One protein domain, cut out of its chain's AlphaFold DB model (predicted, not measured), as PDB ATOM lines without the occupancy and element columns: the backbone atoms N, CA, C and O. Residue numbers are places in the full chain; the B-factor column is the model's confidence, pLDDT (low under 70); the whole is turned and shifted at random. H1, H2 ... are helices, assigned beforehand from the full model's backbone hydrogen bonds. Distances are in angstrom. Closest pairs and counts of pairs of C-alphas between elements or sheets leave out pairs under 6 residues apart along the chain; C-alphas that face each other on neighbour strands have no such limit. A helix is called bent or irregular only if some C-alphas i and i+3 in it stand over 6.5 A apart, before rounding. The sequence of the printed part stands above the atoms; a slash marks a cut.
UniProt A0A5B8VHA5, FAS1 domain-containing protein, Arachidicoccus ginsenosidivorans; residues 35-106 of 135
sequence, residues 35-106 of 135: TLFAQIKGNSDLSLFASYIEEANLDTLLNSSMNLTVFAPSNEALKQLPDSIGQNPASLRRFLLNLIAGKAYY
ATOM      1  N   THR A  35     -48.271 -19.168  22.377       87.31
ATOM      2  CA  THR A  35     -46.962 -18.645  22.782       87.31
ATOM      3  C   THR A  35     -46.666 -19.009  24.234       87.31
ATOM      4  O   THR A  35     -47.570 -19.205  25.048       87.31
ATOM      5  N   LEU A  36     -45.383 -19.036  24.599       87.12
ATOM      6  CA  LEU A  36     -44.976 -19.293  25.982       87.12
ATOM      7  C   LEU A  36     -45.594 -18.279  26.952       87.12
ATOM      8  O   LEU A  36     -45.972 -18.617  28.071       87.12
ATOM      9  N   PHE A  37     -45.748 -17.034  26.507       89.44
ATOM     10  CA  PHE A  37     -46.406 -16.003  27.295       89.44
ATOM     11  C   PHE A  37     -47.911 -16.249  27.478       89.44
ATOM     12  O   PHE A  37     -48.423 -16.068  28.582       89.44
ATOM     13  N   ALA A  38     -48.614 -16.707  26.436       88.62
ATOM     14  CA  ALA A  38     -50.027 -17.072  26.535       88.62
ATOM     15  C   ALA A  38     -50.245 -18.214  27.542       88.62
ATOM     16  O   ALA A  38     -51.113 -18.103  28.408       88.62
ATOM     17  N   GLN A  39     -49.377 -19.232  27.529       88.69
ATOM     18  CA  GLN A  39     -49.413 -20.317  28.516       88.69
ATOM     19  C   GLN A  39     -49.231 -19.819  29.956       88.69
ATOM     20  O   GLN A  39     -49.935 -20.265  30.861       88.69
ATOM     21  N   ILE A  40     -48.301 -18.886  30.179       89.19
ATOM     22  CA  ILE A  40     -48.069 -18.294  31.503       89.19
ATOM     23  C   ILE A  40     -49.309 -17.513  31.961       89.19
ATOM     24  O   ILE A  40     -49.733 -17.668  33.104       89.19
ATOM     25  N   LYS A  41     -49.926 -16.717  31.076       89.12
ATOM     26  CA  LYS A  41     -51.145 -15.948  31.391       89.12
ATOM     27  C   LYS A  41     -52.363 -16.829  31.652       89.12
ATOM     28  O   LYS A  41     -53.210 -16.454  32.458       89.12
ATOM     29  N   GLY A  42     -52.454 -17.981  30.991       88.38
ATOM     30  CA  GLY A  42     -53.528 -18.951  31.201       88.38
ATOM     31  C   GLY A  42     -53.481 -19.647  32.565       88.38
ATOM     32  O   GLY A  42     -54.474 -20.247  32.971       88.38
ATOM     33  N   ASN A  43     -52.360 -19.560  33.289       89.38
ATOM     34  CA  ASN A  43     -52.196 -20.186  34.596       89.38
ATOM     35  C   ASN A  43     -52.383 -19.172  35.741       89.38
ATOM     36  O   ASN A  43     -51.588 -18.245  35.912       89.38
ATOM     37  N   SER A  44     -53.404 -19.388  36.577       90.44
ATOM     38  CA  SER A  44     -53.712 -18.545  37.740       90.44
ATOM     39  C   SER A  44     -52.545 -18.419  38.720       90.44
ATOM     40  O   SER A  44     -52.330 -17.338  39.279       90.44
ATOM     41  N   ASP A  45     -51.758 -19.484  38.886       91.12
ATOM     42  CA  ASP A  45     -50.645 -19.557  39.839       91.12
ATOM     43  C   ASP A  45     -49.406 -18.785  39.374       91.12
ATOM     44  O   ASP A  45     -48.487 -18.562  40.165       91.12
ATOM     45  N   LEU A  46     -49.394 -18.366  38.103       92.44
ATOM     46  CA  LEU A  46     -48.324 -17.605  37.456       92.44
ATOM     47  C   LEU A  46     -48.759 -16.181  37.077       92.44
ATOM     48  O   LEU A  46     -48.008 -15.455  36.428       92.44
ATOM     49  N   SER A  47     -49.958 -15.759  37.477       92.00
ATOM     50  CA  SER A  47     -50.510 -14.446  37.124       92.00
ATOM     51  C   SER A  47     -49.625 -13.276  37.575       92.00
ATOM     52  O   SER A  47     -49.410 -12.353  36.790       92.00
ATOM     53  N   LEU A  48     -49.028 -13.333  38.774       91.75
ATOM     54  CA  LEU A  48     -48.080 -12.304  39.229       91.75
ATOM     55  C   LEU A  48     -46.805 -12.292  38.384       91.75
ATOM     56  O   LEU A  48     -46.268 -11.230  38.075       91.75
ATOM     57  N   PHE A  49     -46.331 -13.471  37.981       92.75
ATOM     58  CA  PHE A  49     -45.168 -13.581  37.109       92.75
ATOM     59  C   PHE A  49     -45.444 -12.947  35.740       92.75
ATOM     60  O   PHE A  49     -44.603 -12.211  35.227       92.75
ATOM     61  N   ALA A  50     -46.636 -13.172  35.176       92.38
ATOM     62  CA  ALA A  50     -47.052 -12.548  33.923       92.38
ATOM     63  C   ALA A  50     -47.044 -11.014  34.015       92.38
ATOM     64  O   ALA A  50     -46.491 -10.360  33.131       92.38
ATOM     65  N   SER A  51     -47.582 -10.445  35.099       91.62
ATOM     66  CA  SER A  51     -47.585  -8.992  35.317       91.62
ATOM     67  C   SER A  51     -46.171  -8.408  35.372       91.62
ATOM     68  O   SER A  51     -45.902  -7.402  34.721       91.62
ATOM     69  N   TYR A  52     -45.234  -9.064  36.065       90.88
ATOM     70  CA  TYR A  52     -43.841  -8.605  36.106       90.88
ATOM     71  C   TYR A  52     -43.126  -8.700  34.756       90.88
ATOM     72  O   TYR A  52     -42.264  -7.874  34.456       90.88
ATOM     73  N   ILE A  53     -43.467  -9.688  33.927       92.06
ATOM     74  CA  ILE A  53     -42.935  -9.799  32.565       92.06
ATOM     75  C   ILE A  53     -43.420  -8.638  31.686       92.06
ATOM     76  O   ILE A  53     -42.611  -8.087  30.933       92.06
ATOM     77  N   GLU A  54     -44.698  -8.256  31.793       91.38
ATOM     78  CA  GLU A  54     -45.265  -7.095  31.088       91.38
ATOM     79  C   GLU A  54     -44.594  -5.797  31.561       91.38
ATOM     80  O   GLU A  54     -44.095  -5.025  30.744       91.38
ATOM     81  N   GLU A  55     -44.470  -5.599  32.876       89.38
ATOM     82  CA  GLU A  55     -43.808  -4.427  33.465       89.38
ATOM     83  C   GLU A  55     -42.336  -4.309  33.025       89.38
ATOM     84  O   GLU A  55     -41.846  -3.235  32.665       89.38
ATOM     85  N   ALA A  56     -41.626  -5.438  32.967       89.75
ATOM     86  CA  ALA A  56     -40.233  -5.489  32.542       89.75
ATOM     87  C   ALA A  56     -40.034  -5.468  31.015       89.75
ATOM     88  O   ALA A  56     -38.876  -5.514  30.574       89.75
ATOM     89  N   ASN A  57     -41.107  -5.390  30.213       89.75
ATOM     90  CA  ASN A  57     -41.073  -5.426  28.744       89.75
ATOM     91  C   ASN A  57     -40.296  -6.652  28.213       89.75
ATOM     92  O   ASN A  57     -39.360  -6.539  27.409       89.75
ATOM     93  N   LEU A  58     -40.597  -7.833  28.765       90.31
ATOM     94  CA  LEU A  58     -40.051  -9.133  28.343       90.31
ATOM     95  C   LEU A  58     -41.091  -9.997  27.609       90.31
ATOM     96  O   LEU A  58     -40.786 -11.101  27.162       90.31
ATOM     97  N   ASP A  59     -42.302  -9.483  27.444       88.31
ATOM     98  CA  ASP A  59     -43.406 -10.074  26.693       88.31
ATOM     99  C   ASP A  59     -43.017 -10.379  25.235       88.31
ATOM    100  O   ASP A  59     -43.251 -11.482  24.747       88.31
ATOM    101  N   THR A  60     -42.340  -9.450  24.556       88.94
ATOM    102  CA  THR A  60     -41.886  -9.620  23.161       88.94
ATOM    103  C   THR A  60     -40.903 -10.779  23.003       88.94
ATOM    104  O   THR A  60     -40.942 -11.507  22.012       88.94
ATOM    105  N   LEU A  61     -40.052 -10.995  24.010       88.81
ATOM    106  CA  LEU A  61     -39.105 -12.102  24.048       88.81
ATOM    107  C   LEU A  61     -39.834 -13.443  24.211       88.81
ATOM    108  O   LEU A  61     -39.519 -14.394  23.497       88.81
ATOM    109  N   LEU A  62     -40.819 -13.523  25.110       87.56
ATOM    110  CA  LEU A  62     -41.580 -14.755  25.360       87.56
ATOM    111  C   LEU A  62     -42.634 -15.060  24.283       87.56
ATOM    112  O   LEU A  62     -43.049 -16.208  24.143       87.56
ATOM    113  N   ASN A  63     -43.051 -14.055  23.513       87.94
ATOM    114  CA  ASN A  63     -43.901 -14.224  22.333       87.94
ATOM    115  C   ASN A  63     -43.116 -14.578  21.062       87.94
ATOM    116  O   ASN A  63     -43.724 -14.878  20.035       87.94
ATOM    117  N   SER A  64     -41.782 -14.540  21.101       84.19
ATOM    118  CA  SER A  64     -40.962 -14.895  19.944       84.19
ATOM    119  C   SER A  64     -41.040 -16.394  19.634       84.19
ATOM    120  O   SER A  64     -41.205 -17.221  20.527       84.19
ATOM    121  N   SER A  65     -40.839 -16.772  18.367       79.31
ATOM    122  CA  SER A  65     -40.754 -18.179  17.932       79.31
ATOM    123  C   SER A  65     -39.457 -18.885  18.372       79.31
ATOM    124  O   SER A  65     -39.037 -19.859  17.747       79.31
ATOM    125  N   MET A  66     -38.763 -18.371  19.391       83.50
ATOM    126  CA  MET A  66     -37.501 -18.919  19.874       83.50
ATOM    127  C   MET A  66     -37.738 -19.999  20.932       83.50
ATOM    128  O   MET A  66     -38.601 -19.879  21.797       83.50
ATOM    129  N   ASN A  67     -36.903 -21.036  20.910       87.31
ATOM    130  CA  ASN A  67     -36.918 -22.082  21.926       87.31
ATOM    131  C   ASN A  67     -36.285 -21.574  23.228       87.31
ATOM    132  O   ASN A  67     -35.060 -21.517  23.347       87.31
ATOM    133  N   LEU A  68     -37.124 -21.244  24.207       91.00
ATOM    134  CA  LEU A  68     -36.720 -20.755  25.526       91.00
ATOM    135  C   LEU A  68     -37.087 -21.762  26.625       91.00
ATOM    136  O   LEU A  68     -37.931 -22.636  26.444       91.00
ATOM    137  N   THR A  69     -36.457 -21.639  27.790       90.62
ATOM    138  CA  THR A  69     -36.903 -22.307  29.024       90.62
ATOM    139  C   THR A  69     -37.102 -21.258  30.096       90.62
ATOM    140  O   THR A  69     -36.194 -20.476  30.360       90.62
ATOM    141  N   VAL A  70     -38.288 -21.231  30.697       92.06
ATOM    142  CA  VAL A  70     -38.655 -20.251  31.720       92.06
ATOM    143  C   VAL A  70     -38.880 -20.973  33.038       92.06
ATOM    144  O   VAL A  70     -39.727 -21.856  33.143       92.06
ATOM    145  N   PHE A  71     -38.124 -20.573  34.053       91.75
ATOM    146  CA  PHE A  71     -38.309 -20.993  35.435       91.75
ATOM    147  C   PHE A  71     -39.289 -20.028  36.098       91.75
ATOM    148  O   PHE A  71     -38.878 -19.053  36.720       91.75
ATOM    149  N   ALA A  72     -40.585 -20.273  35.903       91.75
ATOM    150  CA  ALA A  72     -41.645 -19.419  36.429       91.75
ATOM    151  C   ALA A  72     -41.915 -19.741  37.917       91.75
ATOM    152  O   ALA A  72     -42.425 -20.824  38.214       91.75
ATOM    153  N   PRO A  73     -41.565 -18.853  38.867       91.81
ATOM    154  CA  PRO A  73     -41.938 -19.014  40.270       91.81
ATOM    155  C   PRO A  73     -43.454 -18.879  40.452       91.81
ATOM    156  O   PRO A  73     -44.116 -18.150  39.713       91.81
ATOM    157  N   SER A  74     -43.993 -19.543  41.475       93.06
ATOM    158  CA  SER A  74     -45.394 -19.375  41.863       93.06
ATOM    159  C   SER A  74     -45.648 -17.986  42.454       93.06
ATOM    160  O   SER A  74     -44.740 -17.322  42.967       93.06
ATOM    161  N   ASN A  75     -46.914 -17.576  42.460       92.75
ATOM    162  CA  ASN A  75     -47.355 -16.345  43.114       92.75
ATOM    163  C   ASN A  75     -46.890 -16.243  44.581       92.75
ATOM    164  O   ASN A  75     -46.576 -15.157  45.060       92.75
ATOM    165  N   GLU A  76     -46.835 -17.358  45.307       91.50
ATOM    166  CA  GLU A  76     -46.391 -17.403  46.706       91.50
ATOM    167  C   GLU A  76     -44.894 -17.113  46.842       91.50
ATOM    168  O   GLU A  76     -44.497 -16.335  47.709       91.50
ATOM    169  N   ALA A  77     -44.072 -17.675  45.952       89.44
ATOM    170  CA  ALA A  77     -42.640 -17.403  45.915       89.44
ATOM    171  C   ALA A  77     -42.353 -15.939  45.540       89.44
ATOM    172  O   ALA A  77     -41.443 -15.324  46.090       89.44
ATOM    173  N   LEU A  78     -43.159 -15.352  44.648       88.94
ATOM    174  CA  LEU A  78     -43.035 -13.943  44.267       88.94
ATOM    175  C   LEU A  78     -43.464 -12.970  45.371       88.94
ATOM    176  O   LEU A  78     -42.887 -11.895  45.474       88.94
ATOM    177  N   LYS A  79     -44.410 -13.340  46.243       88.06
ATOM    178  CA  LYS A  79     -44.773 -12.516  47.414       88.06
ATOM    179  C   LYS A  79     -43.637 -12.381  48.430       88.06
ATOM    180  O   LYS A  79     -43.630 -11.432  49.204       88.06
ATOM    181  N   GLN A  80     -42.702 -13.327  48.444       88.38
ATOM    182  CA  GLN A  80     -41.513 -13.288  49.299       88.38
ATOM    183  C   GLN A  80     -40.349 -12.523  48.652       88.38
ATOM    184  O   GLN A  80     -39.256 -12.461  49.220       88.38
ATOM    185  N   LEU A  81     -40.549 -11.965  47.453       85.88
ATOM    186  CA  LEU A  81     -39.517 -11.214  46.757       85.88
ATOM    187  C   LEU A  81     -39.198  -9.921  47.534       85.88
ATOM    188  O   LEU A  81     -40.117  -9.187  47.892       85.88
ATOM    189  N   PRO A  82     -37.913  -9.598  47.769       85.25
ATOM    190  CA  PRO A  82     -37.536  -8.357  48.434       85.25
ATOM    191  C   PRO A  82     -38.007  -7.124  47.656       85.25
ATOM    192  O   PRO A  82     -37.767  -7.024  46.445       85.25
ATOM    193  N   ASP A  83     -38.557  -6.134  48.362       81.12
ATOM    194  CA  ASP A  83     -39.025  -4.869  47.772       81.12
ATOM    195  C   ASP A  83     -37.933  -4.150  46.969       81.12
ATOM    196  O   ASP A  83     -38.207  -3.515  45.954       81.12
ATOM    197  N   SER A  84     -36.665  -4.314  47.356       78.75
ATOM    198  CA  SER A  84     -35.514  -3.755  46.636       78.75
ATOM    199  C   SER A  84     -35.404  -4.223  45.179       78.75
ATOM    200  O   SER A  84     -34.780  -3.547  44.360       78.75
ATOM    201  N   ILE A  85     -35.957  -5.397  44.856       81.06
ATOM    202  CA  ILE A  85     -35.986  -5.946  43.494       81.06
ATOM    203  C   ILE A  85     -37.288  -5.549  42.801       81.06
ATOM    204  O   ILE A  85     -37.231  -5.118  41.653       81.06
ATOM    205  N   GLY A  86     -38.428  -5.663  43.491       78.56
ATOM    206  CA  GLY A  86     -39.748  -5.371  42.925       78.56
ATOM    207  C   GLY A  86     -39.980  -3.892  42.599       78.56
ATOM    208  O   GLY A  86     -40.609  -3.589  41.599       78.56
ATOM    209  N   GLN A  87     -39.425  -2.969  43.389       82.19
ATOM    210  CA  GLN A  87     -39.625  -1.522  43.207       82.19
ATOM    211  C   GLN A  87     -38.703  -0.899  42.147       82.19
ATOM    212  O   GLN A  87     -38.917   0.237  41.728       82.19
ATOM    213  N   ASN A  88     -37.639  -1.599  41.733       87.31
ATOM    214  CA  ASN A  88     -36.684  -1.076  40.761       87.31
ATOM    215  C   ASN A  88     -36.811  -1.827  39.425       87.31
ATOM    216  O   ASN A  88     -36.389  -2.985  39.345       87.31
ATOM    217  N   PRO A  89     -37.274  -1.169  38.346       86.31
ATOM    218  CA  PRO A  89     -37.537  -1.833  37.070       86.31
ATOM    219  C   PRO A  89     -36.279  -2.458  36.447       86.31
ATOM    220  O   PRO A  89     -36.345  -3.519  35.824       86.31
ATOM    221  N   ALA A  90     -35.097  -1.862  36.650       88.62
ATOM    222  CA  ALA A  90     -33.842  -2.423  36.148       88.62
ATOM    223  C   ALA A  90     -33.434  -3.697  36.911       88.62
ATOM    224  O   ALA A  90     -32.965  -4.668  36.307       88.62
ATOM    225  N   SER A  91     -33.624  -3.711  38.233       89.25
ATOM    226  CA  SER A  91     -33.365  -4.888  39.071       89.25
ATOM    227  C   SER A  91     -34.359  -6.007  38.780       89.25
ATOM    228  O   SER A  91     -33.933  -7.150  38.604       89.25
ATOM    229  N   LEU A  92     -35.647  -5.677  38.655       90.06
ATOM    230  CA  LEU A  92     -36.706  -6.615  38.294       90.06
ATOM    231  C   LEU A  92     -36.417  -7.275  36.944       90.06
ATOM    232  O   LEU A  92     -36.382  -8.500  36.845       90.06
ATOM    233  N   ARG A  93     -36.087  -6.484  35.916       91.25
ATOM    234  CA  ARG A  93     -35.731  -7.018  34.596       91.25
ATOM    235  C   ARG A  93     -34.531  -7.963  34.665       91.25
ATOM    236  O   ARG A  93     -34.563  -9.045  34.083       91.25
ATOM    237  N   ARG A  94     -33.467  -7.596  35.390       91.44
ATOM    238  CA  ARG A  94     -32.292  -8.472  35.577       91.44
ATOM    239  C   ARG A  94     -32.637  -9.753  36.326       91.44
ATOM    240  O   ARG A  94     -32.066 -10.797  36.014       91.44
ATOM    241  N   PHE A  95     -33.523  -9.677  37.314       92.00
ATOM    242  CA  PHE A  95     -34.019 -10.838  38.039       92.00
ATOM    243  C   PHE A  95     -34.758 -11.789  37.094       92.00
ATOM    244  O   PHE A  95     -34.366 -12.949  36.992       92.00
ATOM    245  N   LEU A  96     -35.715 -11.282  36.315       92.44
ATOM    246  CA  LEU A  96     -36.477 -12.074  35.347       92.44
ATOM    247  C   LEU A  96     -35.576 -12.703  34.275       92.44
ATOM    248  O   LEU A  96     -35.732 -13.874  33.954       92.44
ATOM    249  N   LEU A  97     -34.555 -11.991  33.790       92.62
ATOM    250  CA  LEU A  97     -33.574 -12.555  32.850       92.62
ATOM    251  C   LEU A  97     -32.730 -13.703  33.440       92.62
ATOM    252  O   LEU A  97     -32.198 -14.507  32.676       92.62
ATOM    253  N   ASN A  98     -32.590 -13.811  34.769       93.94
ATOM    254  CA  ASN A  98     -31.956 -14.980  35.404       93.94
ATOM    255  C   ASN A  98     -32.870 -16.212  35.424       93.94
ATOM    256  O   ASN A  98     -32.386 -17.305  35.697       93.94
ATOM    257  N   LEU A  99     -34.168 -16.039  35.175       92.88
ATOM    258  CA  LEU A  99     -35.156 -17.115  35.166       92.88
ATOM    259  C   LEU A  99     -35.435 -17.637  33.753       92.88
ATOM    260  O   LEU A  99     -36.184 -18.595  33.593       92.88
ATOM    261  N   ILE A 100     -34.852 -17.019  32.726       93.31
ATOM    262  CA  ILE A 100     -35.079 -17.378  31.328       93.31
ATOM    263  C   ILE A 100     -33.764 -17.882  30.740       93.31
ATOM    264  O   ILE A 100     -32.763 -17.166  30.724       93.31
ATOM    265  N   ALA A 101     -33.769 -19.105  30.220       92.81
ATOM    266  CA  ALA A 101     -32.672 -19.674  29.458       92.81
ATOM    267  C   ALA A 101     -32.924 -19.526  27.954       92.81
ATOM    268  O   ALA A 101     -34.028 -19.765  27.465       92.81
ATOM    269  N   GLY A 102     -31.869 -19.192  27.208       89.75
ATOM    270  CA  GLY A 102     -31.919 -18.981  25.754       89.75
ATOM    271  C   GLY A 102     -31.960 -20.261  24.910       89.75
ATOM    272  O   GLY A 102     -31.578 -20.224  23.744       89.75
ATOM    273  N   LYS A 103     -32.309 -21.404  25.510       88.06
ATOM    274  CA  LYS A 103     -32.455 -22.710  24.853       88.06
ATOM    275  C   LYS A 103     -33.541 -23.511  25.564       88.06
ATOM    276  O   LYS A 103     -33.748 -23.321  26.761       88.06
ATOM    277  N   ALA A 104     -34.176 -24.435  24.847       87.81
ATOM    278  CA  ALA A 104     -35.062 -25.427  25.447       87.81
ATOM    279  C   ALA A 104     -34.246 -26.512  26.171       87.81
ATOM    280  O   ALA A 104     -33.421 -27.180  25.548       87.81
ATOM    281  N   TYR A 105     -34.499 -26.695  27.467       88.31
ATOM    282  CA  TYR A 105     -33.965 -27.789  28.274       88.31
ATOM    283  C   TYR A 105     -35.119 -28.623  28.818       88.31
ATOM    284  O   TYR A 105     -36.044 -28.091  29.432       88.31
ATOM    285  N   TYR A 106     -35.053 -29.938  28.630       85.56
ATOM    286  CA  TYR A 106     -36.058 -30.857  29.149       85.56
ATOM    287  C   TYR A 106     -35.546 -31.579  30.392       85.56
ATOM    288  O   TYR A 106     -34.365 -31.891  30.525       85.56
TER     289      TYR A 106
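This is residues 35 to 106 of the 135 residues of the protein "FAS1 domain-containing protein" of Arachidicoccus ginsenosidivorans (UniProt A0A5B8VHA5). Short helices gather round H2, the longest one: H1 and H4 pack on its residues 45 to 50, and H6 meets its residues 52 to 55. H5 makes a corner with H6, while residues 63 to 74 form a long link from H3 to H4 with no named element, tied by a short antiparallel pairing of its residues 69 to 70 with residues 100 to 101. The printed part has 72 residues with six named helices, H1 to H6 in order along the chain, and no named strand; its class is all helix. It is compact, with a radius of gyration of the C-alphas of 11.7 A and spans of 32 by 24 by 21 A.

H1 is residues 36 to 42, 10.0 A from first to last C-alpha, beginning at C-alpha 36 at (-44.976, -19.293, 25.982). H2 is residues 44 to 55, 17.8 A long; it is irregular, with C-alphas 45 and 48 standing 7.7 A apart. H3 is residues 59 to 62, with C-alpha 62 at (-41.580, -14.755, 25.360). H4 is residues 75 to 79, and H5 is residues 83 to 86. H6 is residues 89 to 97, 12.2 A long, ending at C-alpha 97 at (-33.574, -12.555, 32.850).

H2 is the hub and touches three helices. It touches H1 with residues 46 to 50 alone, at a steep tilt of 53 degrees, opposite ways; the closest C-alphas are those of Lys 41 and Ala 50, 5.9 A apart. It touches H4 with residues 45 to 49 alone, the closest C-alphas being those of Asp 45 and Asn 75, 5.6 A. It touches H6 with residues 52 to 55 alone, at a steep tilt of 54 degrees, opposite ways, and the closest C-alphas are those of Ile 53 and Leu 96, 7.4 A. H5 and H6 touch only at the corner by their link, closest at the C-alphas of Ile 85 and Ser 91, 5.2 A. H1 and H3 only just touch, with 3 pairs of C-alphas within 8 A; the closest are those of Phe 37 and Leu 62, 5.3 A. H2 and H3 are close but not clearly touching. Among the pairs that stay apart are H1 and H4, and H4 and H6. In H1, H4 and H6 every O i to N i+4 pair is within hydrogen-bond range; in H2 6 of 8 are, and H3 and H5 are too short for such a pair.

The two C-alphas farthest apart are those of Gln 87 and Tyr 106, 32.7 A. The printed part has no cut. The link from H3 to H4 is long, with 12 residues, and the other four links are tight. The mean pLDDT of the printed part is 89.0, and no printed residue is under 70.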